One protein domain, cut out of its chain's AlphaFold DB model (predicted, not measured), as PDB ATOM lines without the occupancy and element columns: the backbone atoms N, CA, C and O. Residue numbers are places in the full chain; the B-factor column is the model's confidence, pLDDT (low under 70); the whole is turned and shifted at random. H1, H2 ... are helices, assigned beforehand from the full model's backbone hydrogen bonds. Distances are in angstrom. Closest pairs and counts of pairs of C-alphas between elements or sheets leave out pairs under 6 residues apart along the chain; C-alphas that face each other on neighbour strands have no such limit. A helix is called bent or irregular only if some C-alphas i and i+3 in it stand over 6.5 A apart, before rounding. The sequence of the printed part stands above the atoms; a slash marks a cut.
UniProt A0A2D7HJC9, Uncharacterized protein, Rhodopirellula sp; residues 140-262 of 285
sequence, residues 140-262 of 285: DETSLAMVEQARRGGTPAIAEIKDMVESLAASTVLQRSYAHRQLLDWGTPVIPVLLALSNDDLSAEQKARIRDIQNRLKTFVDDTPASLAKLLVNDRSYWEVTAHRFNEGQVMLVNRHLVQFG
ATOM      1  N   ASP A 140     -32.980  46.490 -27.539       94.00
ATOM      2  CA  ASP A 140     -31.814  47.008 -26.818       94.00
ATOM      3  C   ASP A 140     -30.895  45.857 -26.374       94.00
ATOM      4  O   ASP A 140     -29.695  45.850 -26.666       94.00
ATOM      5  N   GLU A 141     -31.470  44.821 -25.756       95.75
ATOM      6  CA  GLU A 141     -30.738  43.620 -25.340       95.75
ATOM      7  C   GLU A 141     -30.154  42.854 -26.538       95.75
ATOM      8  O   GLU A 141     -29.020  42.368 -26.482       95.75
ATOM      9  N   THR A 142     -30.906  42.754 -27.641       96.62
ATOM     10  CA  THR A 142     -30.449  42.095 -28.875       96.62
ATOM     11  C   THR A 142     -29.272  42.845 -29.486       96.62
ATOM     12  O   THR A 142     -28.295  42.212 -29.874       96.62
ATOM     13  N   SER A 143     -29.315  44.177 -29.525       94.00
ATOM     14  CA  SER A 143     -28.238  45.007 -30.082       94.00
ATOM     15  C   SER A 143     -26.924  44.800 -29.322       94.00
ATOM     16  O   SER A 143     -25.868  44.625 -29.932       94.00
ATOM     17  N   LEU A 144     -26.982  44.728 -27.987       93.44
ATOM     18  CA  LEU A 144     -25.818  44.399 -27.156       93.44
ATOM     19  C   LEU A 144     -25.302  42.978 -27.430       93.44
ATOM     20  O   LEU A 144     -24.100  42.772 -27.611       93.44
ATOM     21  N   ALA A 145     -26.207  42.001 -27.504       96.50
ATOM     22  CA  ALA A 145     -25.854  40.615 -27.802       96.50
ATOM     23  C   ALA A 145     -25.265  40.446 -29.216       96.50
ATOM     24  O   ALA A 145     -24.398  39.595 -29.419       96.50
ATOM     25  N   MET A 146     -25.678  41.266 -30.185       96.00
ATOM     26  CA  MET A 146     -25.132  41.268 -31.544       96.00
ATOM     27  C   MET A 146     -23.681  41.731 -31.585       96.00
ATOM     28  O   MET A 146     -22.868  41.093 -32.250       96.00
ATOM     29  N   VAL A 147     -23.332  42.796 -30.856       95.12
ATOM     30  CA  VAL A 147     -21.936  43.257 -30.744       95.12
ATOM     31  C   VAL A 147     -21.057  42.152 -30.155       95.12
ATOM     32  O   VAL A 147     -19.966  41.882 -30.655       95.12
ATOM     33  N   GLU A 148     -21.546  41.466 -29.122       95.06
ATOM     34  CA  GLU A 148     -20.832  40.341 -28.520       95.06
ATOM     35  C   GLU A 148     -20.701  39.151 -29.486       95.06
ATOM     36  O   GLU A 148     -19.641  38.528 -29.558       95.06
ATOM     37  N   GLN A 149     -21.740  38.853 -30.270       94.62
ATOM     38  CA  GLN A 149     -21.689  37.808 -31.293       94.62
ATOM     39  C   GLN A 149     -20.680  38.148 -32.400       94.62
ATOM     40  O   GLN A 149     -19.885  37.289 -32.779       94.62
ATOM     41  N   ALA A 150     -20.660  39.397 -32.869       94.00
ATOM     42  CA  ALA A 150     -19.683  39.892 -33.839       94.00
ATOM     43  C   ALA A 150     -18.245  39.816 -33.290       94.00
ATOM     44  O   ALA A 150     -17.317  39.465 -34.013       94.00
ATOM     45  N   ARG A 151     -18.052  40.069 -31.987       93.44
ATOM     46  CA  ARG A 151     -16.746  39.942 -31.318       93.44
ATOM     47  C   ARG A 151     -16.249  38.498 -31.280       93.44
ATOM     48  O   ARG A 151     -15.056  38.262 -31.445       93.44
ATOM     49  N   ARG A 152     -17.153  37.550 -31.016       92.44
ATOM     50  CA  ARG A 152     -16.842  36.111 -30.966       92.44
ATOM     51  C   ARG A 152     -16.521  35.541 -32.346       92.44
ATOM     52  O   ARG A 152     -15.730  34.606 -32.433       92.44
ATOM     53  N   GLY A 153     -17.131  36.088 -33.397       88.69
ATOM     54  CA  GLY A 153     -17.015  35.577 -34.759       88.69
ATOM     55  C   GLY A 153     -17.698  34.216 -34.933       88.69
ATOM     56  O   GLY A 153     -18.694  33.910 -34.273       88.69
ATOM     57  N   GLY A 154     -17.169  33.396 -35.846       85.94
ATOM     58  CA  GLY A 154     -17.684  32.046 -36.124       85.94
ATOM     59  C   GLY A 154     -18.953  32.012 -36.982       85.94
ATOM     60  O   GLY A 154     -19.642  30.996 -37.034       85.94
ATOM     61  N   THR A 155     -19.282  33.122 -37.638       90.31
ATOM     62  CA  THR A 155     -20.373  33.216 -38.612       90.31
ATOM     63  C   THR A 155     -19.830  32.971 -40.021       90.31
ATOM     64  O   THR A 155     -18.774  33.522 -40.338       90.31
ATOM     65  N   PRO A 156     -20.528  32.203 -40.874       94.56
ATOM     66  CA  PRO A 156     -20.097  31.994 -42.256       94.56
ATOM     67  C   PRO A 156     -20.113  33.306 -43.044       94.56
ATOM     68  O   PRO A 156     -20.981  34.156 -42.804       94.56
ATOM     69  N   ALA A 157     -19.179  33.462 -43.982       94.50
ATOM     70  CA  ALA A 157     -19.104  34.623 -44.866       94.50
ATOM     71  C   ALA A 157     -20.223  34.608 -45.924       94.50
ATOM     72  O   ALA A 157     -20.731  33.551 -46.302       94.50
ATOM     73  N   ILE A 158     -20.586  35.781 -46.464       94.12
ATOM     74  CA  ILE A 158     -21.598  35.897 -47.532       94.12
ATOM     75  C   ILE A 158     -21.232  35.022 -48.731       94.12
ATOM     76  O   ILE A 158     -22.109  34.362 -49.283       94.12
ATOM     77  N   ALA A 159     -19.959  35.034 -49.140       94.31
ATOM     78  CA  ALA A 159     -19.484  34.259 -50.283       94.31
ATOM     79  C   ALA A 159     -19.707  32.754 -50.066       94.31
ATOM     80  O   ALA A 159     -20.350  32.117 -50.886       94.31
ATOM     81  N   GLU A 160     -19.323  32.224 -48.900       96.38
ATOM     82  CA  GLU A 160     -19.510  30.807 -48.560       96.38
ATOM     83  C   GLU A 160     -20.991  30.400 -48.567       96.38
ATOM     84  O   GLU A 160     -21.349  29.324 -49.051       96.38
ATOM     85  N   ILE A 161     -21.879  31.267 -48.061       96.44
ATOM     86  CA  ILE A 161     -23.327  31.018 -48.096       96.44
ATOM     87  C   ILE A 161     -23.829  30.989 -49.543       96.44
ATOM     88  O   ILE A 161     -24.604  30.097 -49.899       96.44
ATOM     89  N   LYS A 162     -23.402  31.942 -50.380       94.88
ATOM     90  CA  LYS A 162     -23.793  32.008 -51.795       94.88
ATOM     91  C   LYS A 162     -23.300  30.791 -52.576       94.88
ATOM     92  O   LYS A 162     -24.113  30.175 -53.259       94.88
ATOM     93  N   ASP A 163     -22.056  30.370 -52.372       95.62
ATOM     94  CA  ASP A 163     -21.484  29.174 -53.002       95.62
ATOM     95  C   ASP A 163     -22.293  27.912 -52.654       95.62
ATOM     96  O   ASP A 163     -22.556  27.055 -53.508       95.62
ATOM     97  N   MET A 164     -22.750  27.793 -51.399       97.19
ATOM     98  CA  MET A 164     -23.633  26.692 -51.001       97.19
ATOM     99  C   MET A 164     -25.005  26.794 -51.670       97.19
ATOM    100  O   MET A 164     -25.543  25.777 -52.107       97.19
ATOM    101  N   VAL A 165     -25.576  27.992 -51.804       95.38
ATOM    102  CA  VAL A 165     -26.858  28.178 -52.503       95.38
ATOM    103  C   VAL A 165     -26.758  27.843 -53.993       95.38
ATOM    104  O   VAL A 165     -27.662  27.202 -54.540       95.38
ATOM    105  N   GLU A 166     -25.664  28.208 -54.654       94.25
ATOM    106  CA  GLU A 166     -25.385  27.799 -56.034       94.25
ATOM    107  C   GLU A 166     -25.262  26.272 -56.132       94.25
ATOM    108  O   GLU A 166     -25.901  25.632 -56.972       94.25
ATOM    109  N   SER A 167     -24.558  25.657 -55.179       95.69
ATOM    110  CA  SER A 167     -24.390  24.201 -55.092       95.69
ATOM    111  C   SER A 167     -25.697  23.432 -54.842       95.69
ATOM    112  O   SER A 167     -25.760  22.229 -55.113       95.69
ATOM    113  N   LEU A 168     -26.779  24.088 -54.399       95.00
ATOM    114  CA  LEU A 168     -28.111  23.468 -54.327       95.00
ATOM    115  C   LEU A 168     -28.680  23.108 -55.711       95.00
ATOM    116  O   LEU A 168     -29.586  22.277 -55.772       95.00
ATOM    117  N   ALA A 169     -28.159  23.695 -56.794       92.56
ATOM    118  CA  ALA A 169     -28.503  23.360 -58.180       92.56
ATOM    119  C   ALA A 169     -27.477  22.440 -58.867       92.56
ATOM    120  O   ALA A 169     -27.603  22.168 -60.060       92.56
ATOM    121  N   ALA A 170     -26.461  21.953 -58.145       93.88
ATOM    122  CA  ALA A 170     -25.427  21.097 -58.721       93.88
ATOM    123  C   ALA A 170     -26.022  19.842 -59.381       93.88
ATOM    124  O   ALA A 170     -27.042  19.328 -58.928       93.88
ATOM    125  N   SER A 171     -25.369  19.292 -60.407       91.56
ATOM    126  CA  SER A 171     -25.863  18.109 -61.133       91.56
ATOM    127  C   SER A 171     -25.870  16.838 -60.273       91.56
ATOM    128  O   SER A 171     -26.762  15.993 -60.400       91.56
ATOM    129  N   THR A 172     -24.931  16.722 -59.331       95.31
ATOM    130  CA  THR A 172     -24.795  15.540 -58.474       95.31
ATOM    131  C   THR A 172     -25.608  15.656 -57.183       95.31
ATOM    132  O   THR A 172     -25.619  16.688 -56.512       95.31
ATOM    133  N   VAL A 173     -26.269  14.559 -56.790       94.12
ATOM    134  CA  VAL A 173     -27.039  14.490 -55.531       94.12
ATOM    135  C   VAL A 173     -26.142  14.764 -54.323       94.12
ATOM    136  O   VAL A 173     -26.549  15.473 -53.407       94.12
ATOM    137  N   LEU A 174     -24.909  14.246 -54.339       96.50
ATOM    138  CA  LEU A 174     -23.960  14.384 -53.235       96.50
ATOM    139  C   LEU A 174     -23.652  15.854 -52.918       96.50
ATOM    140  O   LEU A 174     -23.701  16.239 -51.751       96.50
ATOM    141  N   GLN A 175     -23.396  16.678 -53.940       96.25
ATOM    142  CA  GLN A 175     -23.121  18.108 -53.769       96.25
ATOM    143  C   GLN A 175     -24.350  18.864 -53.259       96.25
ATOM    144  O   GLN A 175     -24.243  19.604 -52.280       96.25
ATOM    145  N   ARG A 176     -25.536  18.607 -53.834       95.38
ATOM    146  CA  ARG A 176     -26.789  19.231 -53.368       95.38
ATOM    147  C   ARG A 176     -27.074  18.901 -51.900       95.38
ATOM    148  O   ARG A 176     -27.441  19.777 -51.119       95.38
ATOM    149  N   SER A 177     -26.888  17.639 -51.509       95.50
ATOM    150  CA  SER A 177     -27.081  17.169 -50.132       95.50
ATOM    151  C   SER A 177     -26.011  17.674 -49.164       95.50
ATOM    152  O   SER A 177     -26.297  17.819 -47.977       95.50
ATOM    153  N   TYR A 178     -24.783  17.905 -49.628       97.50
ATOM    154  CA  TYR A 178     -23.745  18.551 -48.824       97.50
ATOM    155  C   TYR A 178     -24.110  20.011 -48.549       97.50
ATOM    156  O   TYR A 178     -24.217  20.388 -47.389       97.50
ATOM    157  N   ALA A 179     -24.415  20.787 -49.592       97.38
ATOM    158  CA  ALA A 179     -24.776  22.194 -49.463       97.38
ATOM    159  C   ALA A 179     -26.005  22.413 -48.567       97.38
ATOM    160  O   ALA A 179     -26.008  23.287 -47.702       97.38
ATOM    161  N   HIS A 180     -27.037  21.576 -48.721       97.31
ATOM    162  CA  HIS A 180     -28.233  21.630 -47.875       97.31
ATOM    163  C   HIS A 180     -27.917  21.377 -46.396       97.31
ATOM    164  O   HIS A 180     -28.363  22.143 -45.544       97.31
ATOM    165  N   ARG A 181     -27.107  20.355 -46.085       97.38
ATOM    166  CA  ARG A 181     -26.675  20.075 -44.705       97.38
ATOM    167  C   ARG A 181     -25.802  21.191 -44.147       97.38
ATOM    168  O   ARG A 181     -26.061  21.638 -43.042       97.38
ATOM    169  N   GLN A 182     -24.857  21.699 -44.933       98.00
ATOM    170  CA  GLN A 182     -23.964  22.773 -44.505       98.00
ATOM    171  C   GLN A 182     -24.738  24.046 -44.120       98.00
ATOM    172  O   GLN A 182     -24.464  24.650 -43.084       98.00
ATOM    173  N   LEU A 183     -25.749  24.423 -44.913       97.44
ATOM    174  CA  LEU A 183     -26.625  25.561 -44.609       97.44
ATOM    175  C   LEU A 183     -27.446  25.343 -43.326       97.44
ATOM    176  O   LEU A 183     -27.681  26.296 -42.585       97.44
ATOM    177  N   LEU A 184     -27.869  24.105 -43.046       97.12
ATOM    178  CA  LEU A 184     -28.539  23.760 -41.788       97.12
ATOM    179  C   LEU A 184     -27.578  23.794 -40.592       97.12
ATOM    180  O   LEU A 184     -27.947  24.319 -39.541       97.12
ATOM    181  N   ASP A 185     -26.359  23.284 -40.762       96.81
ATOM    182  CA  ASP A 185     -25.341  23.201 -39.712       96.81
ATOM    183  C   ASP A 185     -24.865  24.594 -39.270       96.81
ATOM    184  O   ASP A 185     -24.662  24.838 -38.078       96.81
ATOM    185  N   TRP A 186     -24.765  25.553 -40.199       96.38
ATOM    186  CA  TRP A 186     -24.492  26.956 -39.859       96.38
ATOM    187  C   TRP A 186     -25.619  27.613 -39.046       96.38
ATOM    188  O   TRP A 186     -25.364  28.496 -38.217       96.38
ATOM    189  N   GLY A 187     -26.864  27.165 -39.215       95.44
ATOM    190  CA  GLY A 187     -28.005  27.614 -38.423       95.44
ATOM    191  C   GLY A 187     -28.594  28.956 -38.873       95.44
ATOM    192  O   GLY A 187     -28.499  29.356 -40.026       95.44
ATOM    193  N   THR A 188     -29.213  29.694 -37.947       95.12
ATOM    194  CA  THR A 188     -29.936  30.950 -38.239       95.12
ATOM    195  C   THR A 188     -29.142  32.113 -38.867       95.12
ATOM    196  O   THR A 188     -29.793  32.886 -39.571       95.12
ATOM    197  N   PRO A 189     -27.805  32.266 -38.724       95.44
ATOM    198  CA  PRO A 189     -27.061  33.361 -39.364       95.44
ATOM    199  C   PRO A 189     -27.125  33.376 -40.898       95.44
ATOM    200  O   PRO A 189     -26.797  34.388 -41.512       95.44
ATOM    201  N   VAL A 190     -27.519  32.271 -41.540       95.62
ATOM    202  CA  VAL A 190     -27.653  32.217 -43.008       95.62
ATOM    203  C   VAL A 190     -28.960  32.846 -43.496       95.62
ATOM    204  O   VAL A 190     -29.059  33.240 -44.655       95.62
ATOM    205  N   ILE A 191     -29.974  32.956 -42.627       94.44
ATOM    206  CA  ILE A 191     -31.336  33.360 -43.005       94.44
ATOM    207  C   ILE A 191     -31.387  34.753 -43.647       94.44
ATOM    208  O   ILE A 191     -32.038  34.856 -44.690       94.44
ATOM    209  N   PRO A 192     -30.725  35.802 -43.114       92.31
ATOM    210  CA  PRO A 192     -30.746  37.121 -43.746       92.31
ATOM    211  C   PRO A 192     -30.227  37.091 -45.185       92.31
ATOM    212  O   PRO A 192     -30.848  37.662 -46.078       92.31
ATOM    213  N   VAL A 193     -29.144  36.347 -45.435       92.69
ATOM    214  CA  VAL A 193     -28.580  36.193 -46.783       92.69
ATOM    215  C   VAL A 193     -29.569  35.470 -47.692       92.69
ATOM    216  O   VAL A 193     -29.837  35.956 -48.784       92.69
ATOM    217  N   LEU A 194     -30.177  34.373 -47.228       92.62
ATOM    218  CA  LEU A 194     -31.189  33.635 -47.996       92.62
ATOM    219  C   LEU A 194     -32.428  34.481 -48.331       92.62
ATOM    220  O   LEU A 194     -33.030  34.276 -49.380       92.62
ATOM    221  N   LEU A 195     -32.826  35.403 -47.448       88.94
ATOM    222  CA  LEU A 195     -33.946  36.322 -47.684       88.94
ATOM    223  C   LEU A 195     -33.596  37.460 -48.650       88.94
ATOM    224  O   LEU A 195     -34.493  37.977 -49.310       88.94
ATOM    225  N   ALA A 196     -32.321  37.852 -48.715       87.88
ATOM    226  CA  ALA A 196     -31.832  38.901 -49.605       87.88
ATOM    227  C   ALA A 196     -31.573  38.414 -51.042       87.88
ATOM    228  O   ALA A 196     -31.408  39.237 -51.941       87.88
ATOM    229  N   LEU A 197     -31.521  37.098 -51.276       86.56
ATOM    230  CA  LEU A 197     -31.394  36.552 -52.626       86.56
ATOM    231  C   LEU A 197     -32.652  36.859 -53.443       86.56
ATOM    232  O   LEU A 197     -33.774  36.591 -53.009       86.56
ATOM    233  N   SER A 198     -32.456  37.393 -54.650       73.38
ATOM    234  CA  SER A 198     -33.558  37.625 -55.577       73.38
ATOM    235  C   SER A 198     -34.187  36.296 -55.978       73.38
ATOM    236  O   SER A 198     -33.501  35.343 -56.348       73.38
ATOM    237  N   ASN A 199     -35.517  36.233 -55.940       74.88
ATOM    238  CA  ASN A 199     -36.229  35.063 -56.436       74.88
ATOM    239  C   ASN A 199     -36.027  34.882 -57.945       74.88
ATOM    240  O   ASN A 199     -36.172  33.763 -58.424       74.88
ATOM    241  N   ASP A 200     -35.700  35.921 -58.705       76.06
ATOM    242  CA  ASP A 200     -35.619  35.804 -60.164       76.06
ATOM    243  C   ASP A 200     -34.379  35.019 -60.624       76.06
ATOM    244  O   ASP A 200     -34.438  34.328 -61.638       76.06
ATOM    245  N   ASP A 201     -33.323  34.994 -59.807       82.75
ATOM    246  CA  ASP A 201     -32.052  34.327 -60.123       82.75
ATOM    247  C   ASP A 201     -32.019  32.843 -59.711       82.75
ATOM    248  O   ASP A 201     -31.072  32.116 -60.007       82.75
ATOM    249  N   LEU A 202     -33.053  32.368 -59.006       90.12
ATOM    250  CA  LEU A 202     -33.090  31.028 -58.423       90.12
ATOM    251  C   LEU A 202     -34.014  30.085 -59.200       90.12
ATOM    252  O   LEU A 202     -35.198  30.375 -59.439       90.12
ATOM    253  N   SER A 203     -33.506  28.885 -59.496       91.25
ATOM    254  CA  SER A 203     -34.315  27.799 -60.058       91.25
ATOM    255  C   SER A 203     -35.435  27.373 -59.098       91.25
ATOM    256  O   SER A 203     -35.368  27.577 -57.880       91.25
ATOM    257  N   ALA A 204     -36.484  26.739 -59.629       90.50
ATOM    258  CA  ALA A 204     -37.591  26.234 -58.813       90.50
ATOM    259  C   ALA A 204     -37.123  25.233 -57.737       90.50
ATOM    260  O   ALA A 204     -37.632  25.254 -56.614       90.50
ATOM    261  N   GLU A 205     -36.122  24.402 -58.050       90.31
ATOM    262  CA  GLU A 205     -35.522  23.473 -57.088       90.31
ATOM    263  C   GLU A 205     -34.779  24.220 -55.971       90.31
ATOM    264  O   GLU A 205     -35.010  23.933 -54.795       90.31
ATOM    265  N   GLN A 206     -33.947  25.213 -56.309       93.06
ATOM    266  CA  GLN A 206     -33.249  26.028 -55.305       93.06
ATOM    267  C   GLN A 206     -34.240  26.726 -54.375       93.06
ATOM    268  O   GLN A 206     -34.100  26.634 -53.157       93.06
ATOM    269  N   LYS A 207     -35.296  27.336 -54.925       92.88
ATOM    270  CA  LYS A 207     -36.371  27.967 -54.140       92.88
ATOM    271  C   LYS A 207     -37.027  26.990 -53.168       92.88
ATOM    272  O   LYS A 207     -37.258  27.333 -52.009       92.88
ATOM    273  N   ALA A 208     -37.331  25.774 -53.624       92.00
ATOM    274  CA  ALA A 208     -37.935  24.746 -52.781       92.00
ATOM    275  C   ALA A 208     -36.992  24.312 -51.646       92.00
ATOM    276  O   ALA A 208     -37.426  24.206 -50.498       92.00
ATOM    277  N   ARG A 209     -35.701  24.123 -51.943       94.00
ATOM    278  CA  ARG A 209     -34.683  23.742 -50.951       94.00
ATOM    279  C   ARG A 209     -34.405  24.852 -49.941       94.00
ATOM    280  O   ARG A 209     -34.354  24.572 -48.752       94.00
ATOM    281  N   ILE A 210     -34.288  26.101 -50.386       94.56
ATOM    282  CA  ILE A 210     -34.121  27.265 -49.502       94.56
ATOM    283  C   ILE A 210     -35.315  27.388 -48.557       94.56
ATOM    284  O   ILE A 210     -35.132  27.573 -47.356       94.56
ATOM    285  N   ARG A 211     -36.538  27.209 -49.070       92.62
ATOM    286  CA  ARG A 211     -37.752  27.203 -48.244       92.62
ATOM    287  C   ARG A 211     -37.735  26.080 -47.203       92.62
ATOM    288  O   ARG A 211     -38.110  26.319 -46.059       92.62
ATOM    289  N   ASP A 212     -37.310  24.874 -47.577       94.44
ATOM    290  CA  ASP A 212     -37.142  23.759 -46.632       94.44
ATOM    291  C   ASP A 212     -36.099  24.079 -45.550       94.44
ATOM    292  O   ASP A 212     -36.378  23.898 -44.367       94.44
ATOM    293  N   ILE A 213     -34.948  24.646 -45.931       95.62
ATOM    294  CA  ILE A 213     -33.905  25.088 -44.992       95.62
ATOM    295  C   ILE A 213     -34.470  26.121 -44.011       95.62
ATOM    296  O   ILE A 213     -34.362  25.941 -42.800       95.62
ATOM    297  N   GLN A 214     -35.136  27.166 -44.505       93.50
ATOM    298  CA  GLN A 214     -35.746  28.202 -43.663       93.50
ATOM    299  C   GLN A 214     -36.781  27.619 -42.689       93.50
ATOM    300  O   GLN A 214     -36.799  27.987 -41.515       93.50
ATOM    301  N   ASN A 215     -37.602  26.667 -43.145       91.50
ATOM    302  CA  ASN A 215     -38.573  25.981 -42.293       91.50
ATOM    303  C   ASN A 215     -37.905  25.106 -41.223       91.50
ATOM    304  O   ASN A 215     -38.367  25.087 -40.086       91.50
ATOM    305  N   ARG A 216     -36.823  24.396 -41.563       94.12
ATOM    306  CA  ARG A 216     -36.069  23.543 -40.627       94.12
ATOM    307  C   ARG A 216     -35.278  24.340 -39.593       94.12
ATOM    308  O   ARG A 216     -35.126  23.881 -38.467       94.12
ATOM    309  N   LEU A 217     -34.800  25.526 -39.964       93.94
ATOM    310  CA  LEU A 217     -34.110  26.443 -39.054       93.94
ATOM    311  C   LEU A 217     -35.064  27.203 -38.126       93.94
ATOM    312  O   LEU A 217     -34.609  27.848 -37.177       93.94
ATOM    313  N   LYS A 218     -36.375  27.159 -38.385       90.00
ATOM    314  CA  LYS A 218     -37.380  27.765 -37.514       90.00
ATOM    315  C   LYS A 218     -37.460  26.991 -36.200       90.00
ATOM    316  O   LYS A 218     -37.845  25.825 -36.163       90.00
ATOM    317  N   THR A 219     -37.128  27.660 -35.105       84.12
ATOM    318  CA  THR A 219     -37.288  27.118 -33.756       84.12
ATOM    319  C   THR A 219     -38.749  27.204 -33.310       84.12
ATOM    320  O   THR A 219     -39.500  28.062 -33.760       84.12
ATOM    321  N   PHE A 220     -39.167  26.327 -32.394       83.94
ATOM    322  CA  PHE A 220     -40.500  26.371 -31.763       83.94
ATOM    323  C   PHE A 220     -40.457  26.940 -30.336       83.94
ATOM    324  O   PHE A 220     -41.350  26.702 -29.523       83.94
ATOM    325  N   VAL A 221     -39.390  27.670 -30.021       88.50
ATOM    326  CA  VAL A 221     -39.169  28.338 -28.737       88.50
ATOM    327  C   VAL A 221     -39.117  29.842 -28.943       88.50
ATOM    328  O   VAL A 221     -38.729  30.303 -30.015       88.50
ATOM    329  N   ASP A 222     -39.515  30.572 -27.902       92.12
ATOM    330  CA  ASP A 222     -39.439  32.027 -27.877       92.12
ATOM    331  C   ASP A 222     -38.012  32.512 -28.122       92.12
ATOM    332  O   ASP A 222     -37.045  31.972 -27.576       92.12
ATOM    333  N   ASP A 223     -37.910  33.578 -28.898       95.19
ATOM    334  CA  ASP A 223     -36.676  34.296 -29.108       95.19
ATOM    335  C   ASP A 223     -36.130  34.856 -27.795       95.19
ATOM    336  O   ASP A 223     -36.838  35.395 -26.939       95.19
ATOM    337  N   THR A 224     -34.814  34.761 -27.690       95.88
ATOM    338  CA  THR A 224     -34.001  35.427 -26.681       95.88
ATOM    339  C   THR A 224     -33.126  36.467 -27.377       95.88
ATOM    340  O   THR A 224     -32.866  36.333 -28.578       95.88
ATOM    341  N   PRO A 225     -32.590  37.461 -26.649       96.94
ATOM    342  CA  PRO A 225     -31.612  38.386 -27.217       96.94
ATOM    343  C   PRO A 225     -30.448  37.675 -27.923       96.94
ATOM    344  O   PRO A 225     -30.031  38.082 -29.000       96.94
ATOM    345  N   ALA A 226     -29.973  36.551 -27.373       96.12
ATOM    346  CA  ALA A 226     -28.898  35.761 -27.970       96.12
ATOM    347  C   ALA A 226     -29.311  35.052 -29.275       96.12
ATOM    348  O   ALA A 226     -28.530  35.021 -30.229       96.12
ATOM    349  N   SER A 227     -30.524  34.487 -29.352       95.88
ATOM    350  CA  SER A 227     -30.995  33.826 -30.582       95.88
ATOM    351  C   SER A 227     -31.270  34.829 -31.699       95.88
ATOM    352  O   SER A 227     -30.919  34.563 -32.851       95.88
ATOM    353  N   LEU A 228     -31.830  35.995 -31.360       97.00
ATOM    354  CA  LEU A 228     -32.007  37.107 -32.295       97.00
ATOM    355  C   LEU A 228     -30.667  37.677 -32.741       97.00
ATOM    356  O   LEU A 228     -30.482  37.908 -33.930       97.00
ATOM    357  N   ALA A 229     -29.704  37.824 -31.831       96.88
ATOM    358  CA  ALA A 229     -28.373  38.277 -32.194       96.88
ATOM    359  C   ALA A 229     -27.700  37.328 -33.187       96.88
ATOM    360  O   ALA A 229     -27.172  37.773 -34.201       96.88
ATOM    361  N   LYS A 230     -27.791  36.014 -32.957       95.62
ATOM    362  CA  LYS A 230     -27.286  35.011 -33.903       95.62
ATOM    363  C   LYS A 230     -28.002  35.074 -35.258       95.62
ATOM    364  O   LYS A 230     -27.363  34.877 -36.284       95.62
ATOM    365  N   LEU A 231     -29.307  35.346 -35.278       96.12
ATOM    366  CA  LEU A 231     -30.067  35.541 -36.517       96.12
ATOM    367  C   LEU A 231     -29.620  36.800 -37.280       96.12
ATOM    368  O   LEU A 231     -29.490  36.748 -38.497       96.12
ATOM    369  N   LEU A 232     -29.406  37.912 -36.574       96.31
ATOM    370  CA  LEU A 232     -29.246  39.250 -37.154       96.31
ATOM    371  C   LEU A 232     -27.784  39.674 -37.356       96.31
ATOM    372  O   LEU A 232     -27.530  40.646 -38.053       96.31
ATOM    373  N   VAL A 233     -26.804  38.959 -36.795       95.44
ATOM    374  CA  VAL A 233     -25.370  39.309 -36.899       95.44
ATOM    375  C   VAL A 233     -24.873  39.427 -38.349       95.44
ATOM    376  O   VAL A 233     -23.975  40.214 -38.638       95.44
ATOM    377  N   ASN A 234     -25.487  38.689 -39.269       94.50
ATOM    378  CA  ASN A 234     -25.186  38.699 -40.699       94.50
ATOM    379  C   ASN A 234     -26.184  39.549 -41.513       94.50
ATOM    380  O   ASN A 234     -26.144  39.567 -42.742       94.50
ATOM    381  N   ASP A 235     -27.094  40.254 -40.841       94.25
ATOM    382  CA  ASP A 235     -28.070  41.142 -41.460       94.25
ATOM    383  C   ASP A 235     -27.521  42.569 -41.517       94.25
ATOM    384  O   ASP A 235     -27.628  43.352 -40.573       94.25
ATOM    385  N   ARG A 236     -26.912  42.919 -42.654       92.25
ATOM    386  CA  ARG A 236     -26.390  44.272 -42.877       92.25
ATOM    387  C   ARG A 236     -27.479  45.338 -42.727       92.25
ATOM    388  O   ARG A 236     -27.201  46.393 -42.166       92.25
ATOM    389  N   SER A 237     -28.693  45.068 -43.209       91.44
ATOM    390  CA  SER A 237     -29.781  46.048 -43.156       91.44
ATOM    391  C   SER A 237     -30.165  46.367 -41.713       91.44
ATOM    392  O   SER A 237     -30.402  47.527 -41.379       91.44
ATOM    393  N   TYR A 238     -30.114  45.365 -40.828       93.75
ATOM    394  CA  TYR A 238     -30.340  45.575 -39.403       93.75
ATOM    395  C   TYR A 238     -29.232  46.407 -38.745       93.75
ATOM    396  O   TYR A 238     -29.517  47.311 -37.957       93.75
ATOM    397  N   TRP A 239     -27.966  46.140 -39.079       94.00
ATOM    398  CA  TRP A 239     -26.842  46.938 -38.581       94.00
ATOM    399  C   TRP A 239     -26.931  48.406 -39.006       94.00
ATOM    400  O   TRP A 239     -26.618  49.287 -38.211       94.00
ATOM    401  N   GLU A 240     -27.382  48.679 -40.232       91.38
ATOM    402  CA  GLU A 240     -27.557  50.044 -40.739       91.38
ATOM    403  C   GLU A 240     -28.630  50.809 -39.959       91.38
ATOM    404  O   GLU A 240     -28.380  51.933 -39.523       91.38
ATOM    405  N   VAL A 241     -29.793  50.198 -39.710       89.69
ATOM    406  CA  VAL A 241     -30.874  50.877 -38.972       89.69
ATOM    407  C   VAL A 241     -30.567  51.032 -37.481       89.69
ATOM    408  O   VAL A 241     -31.003  52.001 -36.863       89.69
ATOM    409  N   THR A 242     -29.770  50.134 -36.896       91.44
ATOM    410  CA  THR A 242     -29.370  50.202 -35.478       91.44
ATOM    411  C   THR A 242     -28.074  50.975 -35.233       91.44
ATOM    412  O   THR A 242     -27.719  51.201 -34.078       91.44
ATOM    413  N   ALA A 243     -27.386  51.437 -36.284       90.56
ATOM    414  CA  ALA A 243     -26.068  52.071 -36.189       90.56
ATOM    415  C   ALA A 243     -26.015  53.241 -35.190       90.56
ATOM    416  O   ALA A 243     -25.034  53.405 -34.466       90.56
ATOM    417  N   HIS A 244     -27.095  54.021 -35.112       89.06
ATOM    418  CA  HIS A 244     -27.240  55.175 -34.220       89.06
ATOM    419  C   HIS A 244     -27.211  54.821 -32.719       89.06
ATOM    420  O   HIS A 244     -27.087  55.714 -31.883       89.06
ATOM    421  N   ARG A 245     -27.334  53.535 -32.366       88.75
ATOM    422  CA  ARG A 245     -27.321  53.032 -30.982       88.75
ATOM    423  C   ARG A 245     -25.922  52.691 -30.477       88.75
ATOM    424  O   ARG A 245     -25.756  52.426 -29.287       88.75
ATOM    425  N   PHE A 246     -24.930  52.645 -31.361       90.12
ATOM    426  CA  PHE A 246     -23.589  52.178 -31.034       90.12
ATOM    427  C   PHE A 246     -22.632  53.338 -30.774       90.12
ATOM    428  O   PHE A 246     -22.661  54.361 -31.455       90.12
ATOM    429  N   ASN A 247     -21.734  53.157 -29.806       91.94
ATOM    430  CA  ASN A 247     -20.589  54.050 -29.637       91.94
ATOM    431  C   ASN A 247     -19.495  53.762 -30.682       91.94
ATOM    432  O   ASN A 247     -19.517  52.736 -31.363       91.94
ATOM    433  N   GLU A 248     -18.497  54.643 -30.786       90.38
ATOM    434  CA  GLU A 248     -17.422  54.532 -31.786       90.38
ATOM    435  C   GLU A 248     -16.688  53.182 -31.745       90.38
ATOM    436  O   GLU A 248     -16.465  52.559 -32.784       90.38
ATOM    437  N   GLY A 249     -16.367  52.681 -30.547       91.81
ATOM    438  CA  GLY A 249     -15.692  51.393 -30.380       91.81
ATOM    439  C   GLY A 249     -16.539  50.212 -30.864       91.81
ATOM    440  O   GLY A 249     -16.022  49.286 -31.493       91.81
ATOM    441  N   GLN A 250     -17.851  50.264 -30.628       93.25
ATOM    442  CA  GLN A 250     -18.801  49.277 -31.142       93.25
ATOM    443  C   GLN A 250     -18.928  49.366 -32.667       93.25
ATOM    444  O   GLN A 250     -18.874  48.333 -33.328       93.25
ATOM    445  N   VAL A 251     -19.002  50.570 -33.245       92.75
ATOM    446  CA  VAL A 251     -19.044  50.763 -34.708       92.75
ATOM    447  C   VAL A 251     -17.786  50.205 -35.380       92.75
ATOM    448  O   VAL A 251     -17.888  49.519 -36.397       92.75
ATOM    449  N   MET A 252     -16.598  50.419 -34.805       92.31
ATOM    450  CA  MET A 252     -15.354  49.829 -35.320       92.31
ATOM    451  C   MET A 252     -15.394  48.296 -35.331       92.31
ATOM    452  O   MET A 252     -14.939  47.667 -36.291       92.31
ATOM    453  N   LEU A 253     -15.936  47.692 -34.271       93.69
ATOM    454  CA  LEU A 253     -16.086  46.243 -34.165       93.69
ATOM    455  C   LEU A 253     -17.079  45.712 -35.204       93.69
ATOM    456  O   LEU A 253     -16.764  44.752 -35.907       93.69
ATOM    457  N   VAL A 254     -18.233  46.366 -35.348       93.69
ATOM    458  CA  VAL A 254     -19.249  46.015 -36.349       93.69
ATOM    459  C   VAL A 254     -18.681  46.126 -37.761       93.69
ATOM    460  O   VAL A 254     -18.826  45.197 -38.546       93.69
ATOM    461  N   ASN A 255     -17.953  47.197 -38.079       94.62
ATOM    462  CA  ASN A 255     -17.325  47.358 -39.391       94.62
ATOM    463  C   ASN A 255     -16.280  46.280 -39.680       94.62
ATOM    464  O   ASN A 255     -16.230  45.764 -40.794       94.62
ATOM    465  N   ARG A 256     -15.474  45.892 -38.682       93.62
ATOM    466  CA  ARG A 256     -14.543  44.763 -38.823       93.62
ATOM    467  C   ARG A 256     -15.288  43.468 -39.141       93.62
ATOM    468  O   ARG A 256     -14.879  42.756 -40.053       93.62
ATOM    469  N   HIS A 257     -16.367  43.187 -38.412       94.75
ATOM    470  CA  HIS A 257     -17.214  42.018 -38.647       94.75
ATOM    471  C   HIS A 257     -17.838  42.041 -40.044       94.75
ATOM    472  O   HIS A 257     -17.715  41.065 -40.775       94.75
ATOM    473  N   LEU A 258     -18.437  43.161 -40.462       93.94
ATOM    474  CA  LEU A 258     -19.044  43.301 -41.789       93.94
ATOM    475  C   LEU A 258     -18.028  43.054 -42.905       93.94
ATOM    476  O   LEU A 258     -18.328  42.312 -43.835       93.94
ATOM    477  N   VAL A 259     -16.809  43.586 -42.783       93.81
ATOM    478  CA  VAL A 259     -15.733  43.333 -43.754       93.81
ATOM    479  C   VAL A 259     -15.344  41.853 -43.785       93.81
ATOM    480  O   VAL A 259     -15.236  41.286 -44.869       93.81
ATOM    481  N   GLN A 260     -15.178  41.203 -42.627       91.62
ATOM    482  CA  GLN A 260     -14.884  39.762 -42.552       91.62
ATOM    483  C   GLN A 260     -16.010  38.905 -43.141       91.62
ATOM    484  O   GLN A 260     -15.754  37.906 -43.806       91.62
ATOM    485  N   PHE A 261     -17.255  39.323 -42.933       91.75
ATOM    486  CA  PHE A 261     -18.443  38.699 -43.495       91.75
ATOM    487  C   PHE A 261     -18.574  38.924 -45.016       91.75
ATOM    488  O   PHE A 261     -19.309  38.197 -45.681       91.75
ATOM    489  N   GLY A 262     -17.849  39.887 -45.596       91.25
ATOM    490  CA  GLY A 262     -17.923  40.237 -47.019       91.25
ATOM    491  C   GLY A 262     -19.013  41.263 -47.356       91.25
ATOM    492  O   GLY A 262     -19.443  41.357 -48.506       91.25
TER     493      GLY A 262
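What this domain is: This is residues 140 to 262 of the 285 residues of an uncharacterized protein of Rhodopirellula sp (UniProt A0A2D7HJC9). Two groups of helices sit end to end along an elongated body, with the short H4 between them near the middle. One group has H3 with H2 and H5 beside it; in the other, H1 crosses H6 and H8, and H7 and H8 form a hairpin. The 123 printed residues hold eight named helices, H1 to H8 in chain order, and no named strand; the class is all helix. The whole is compact, with a radius of gyration of the C-alphas of 15.2 A, and spans 48 by 31 by 25 A.

Where its parts are: H3, residues 173 to 186, measures 20.2 A from first to last C-alpha and begins at C-alpha 173 (-27.039, 14.490, -55.531). H5, residues 204 to 217, measures 20.1 A, and H8, residues 248 to 261, 19.7 A, ending at C-alpha 261 (-18.443, 38.699, -43.495). H1, residues 140 to 152, measures 19.0 A from C-alpha 140 (-31.814, 47.008, -26.818). The shorter helices are H2, residues 158 to 167; H4, residues 188 to 196; H6, residues 225 to 232; and H7, residues 236 to 245. H7 is irregular, with C-alphas 241 and 244 7.4 A apart, and H4 only just so, with C-alphas 189 and 192 6.8 A apart.

How they stand to each other: H3 touches H2, its hairpin partner, at a shallow tilt of 31 degrees, opposite ways; the closest C-alphas, of Met 164 and Ala 179, are 4.9 A apart. With residues 180 to 184 alone H3 touches H5, the same way at 34 degrees, only just shallow; the closest C-alphas, of Leu 184 and Ile 213, are 6.4 A apart. H4 is the hub, touching three helices. It touches H6, the closest C-alphas being those of Pro 189 and Leu 231 at 4.7 A, and only just touches H2 and H5, with 3 pairs of C-alphas within 8 A each. H1 touches H6 at a steep tilt of 66 degrees, the C-alphas of Thr 142 and Pro 225 closest at 4.2 A. With residues 147 to 151 alone H1 touches H8, the C-alphas of Ala 150 and His 257 closest at 5.8 A. The hairpin of H7 and H8 only just touches, with 3 pairs within 8 A, opposite ways at 7 degrees. H3 is apart from H8, for instance. Every O i to N i+4 pair is within hydrogen-bond range in H1, H2, H3, H5, H6 and H8, against 3 of 5 in H4 and 4 of 6 in H7.

The domain as a whole: The C-alphas farthest apart, of Thr 172 and Asn 247, are 48.3 A apart. The printed part has no cut and no long link. The mean pLDDT of the printed part is 93.0, and no printed residue is under 70.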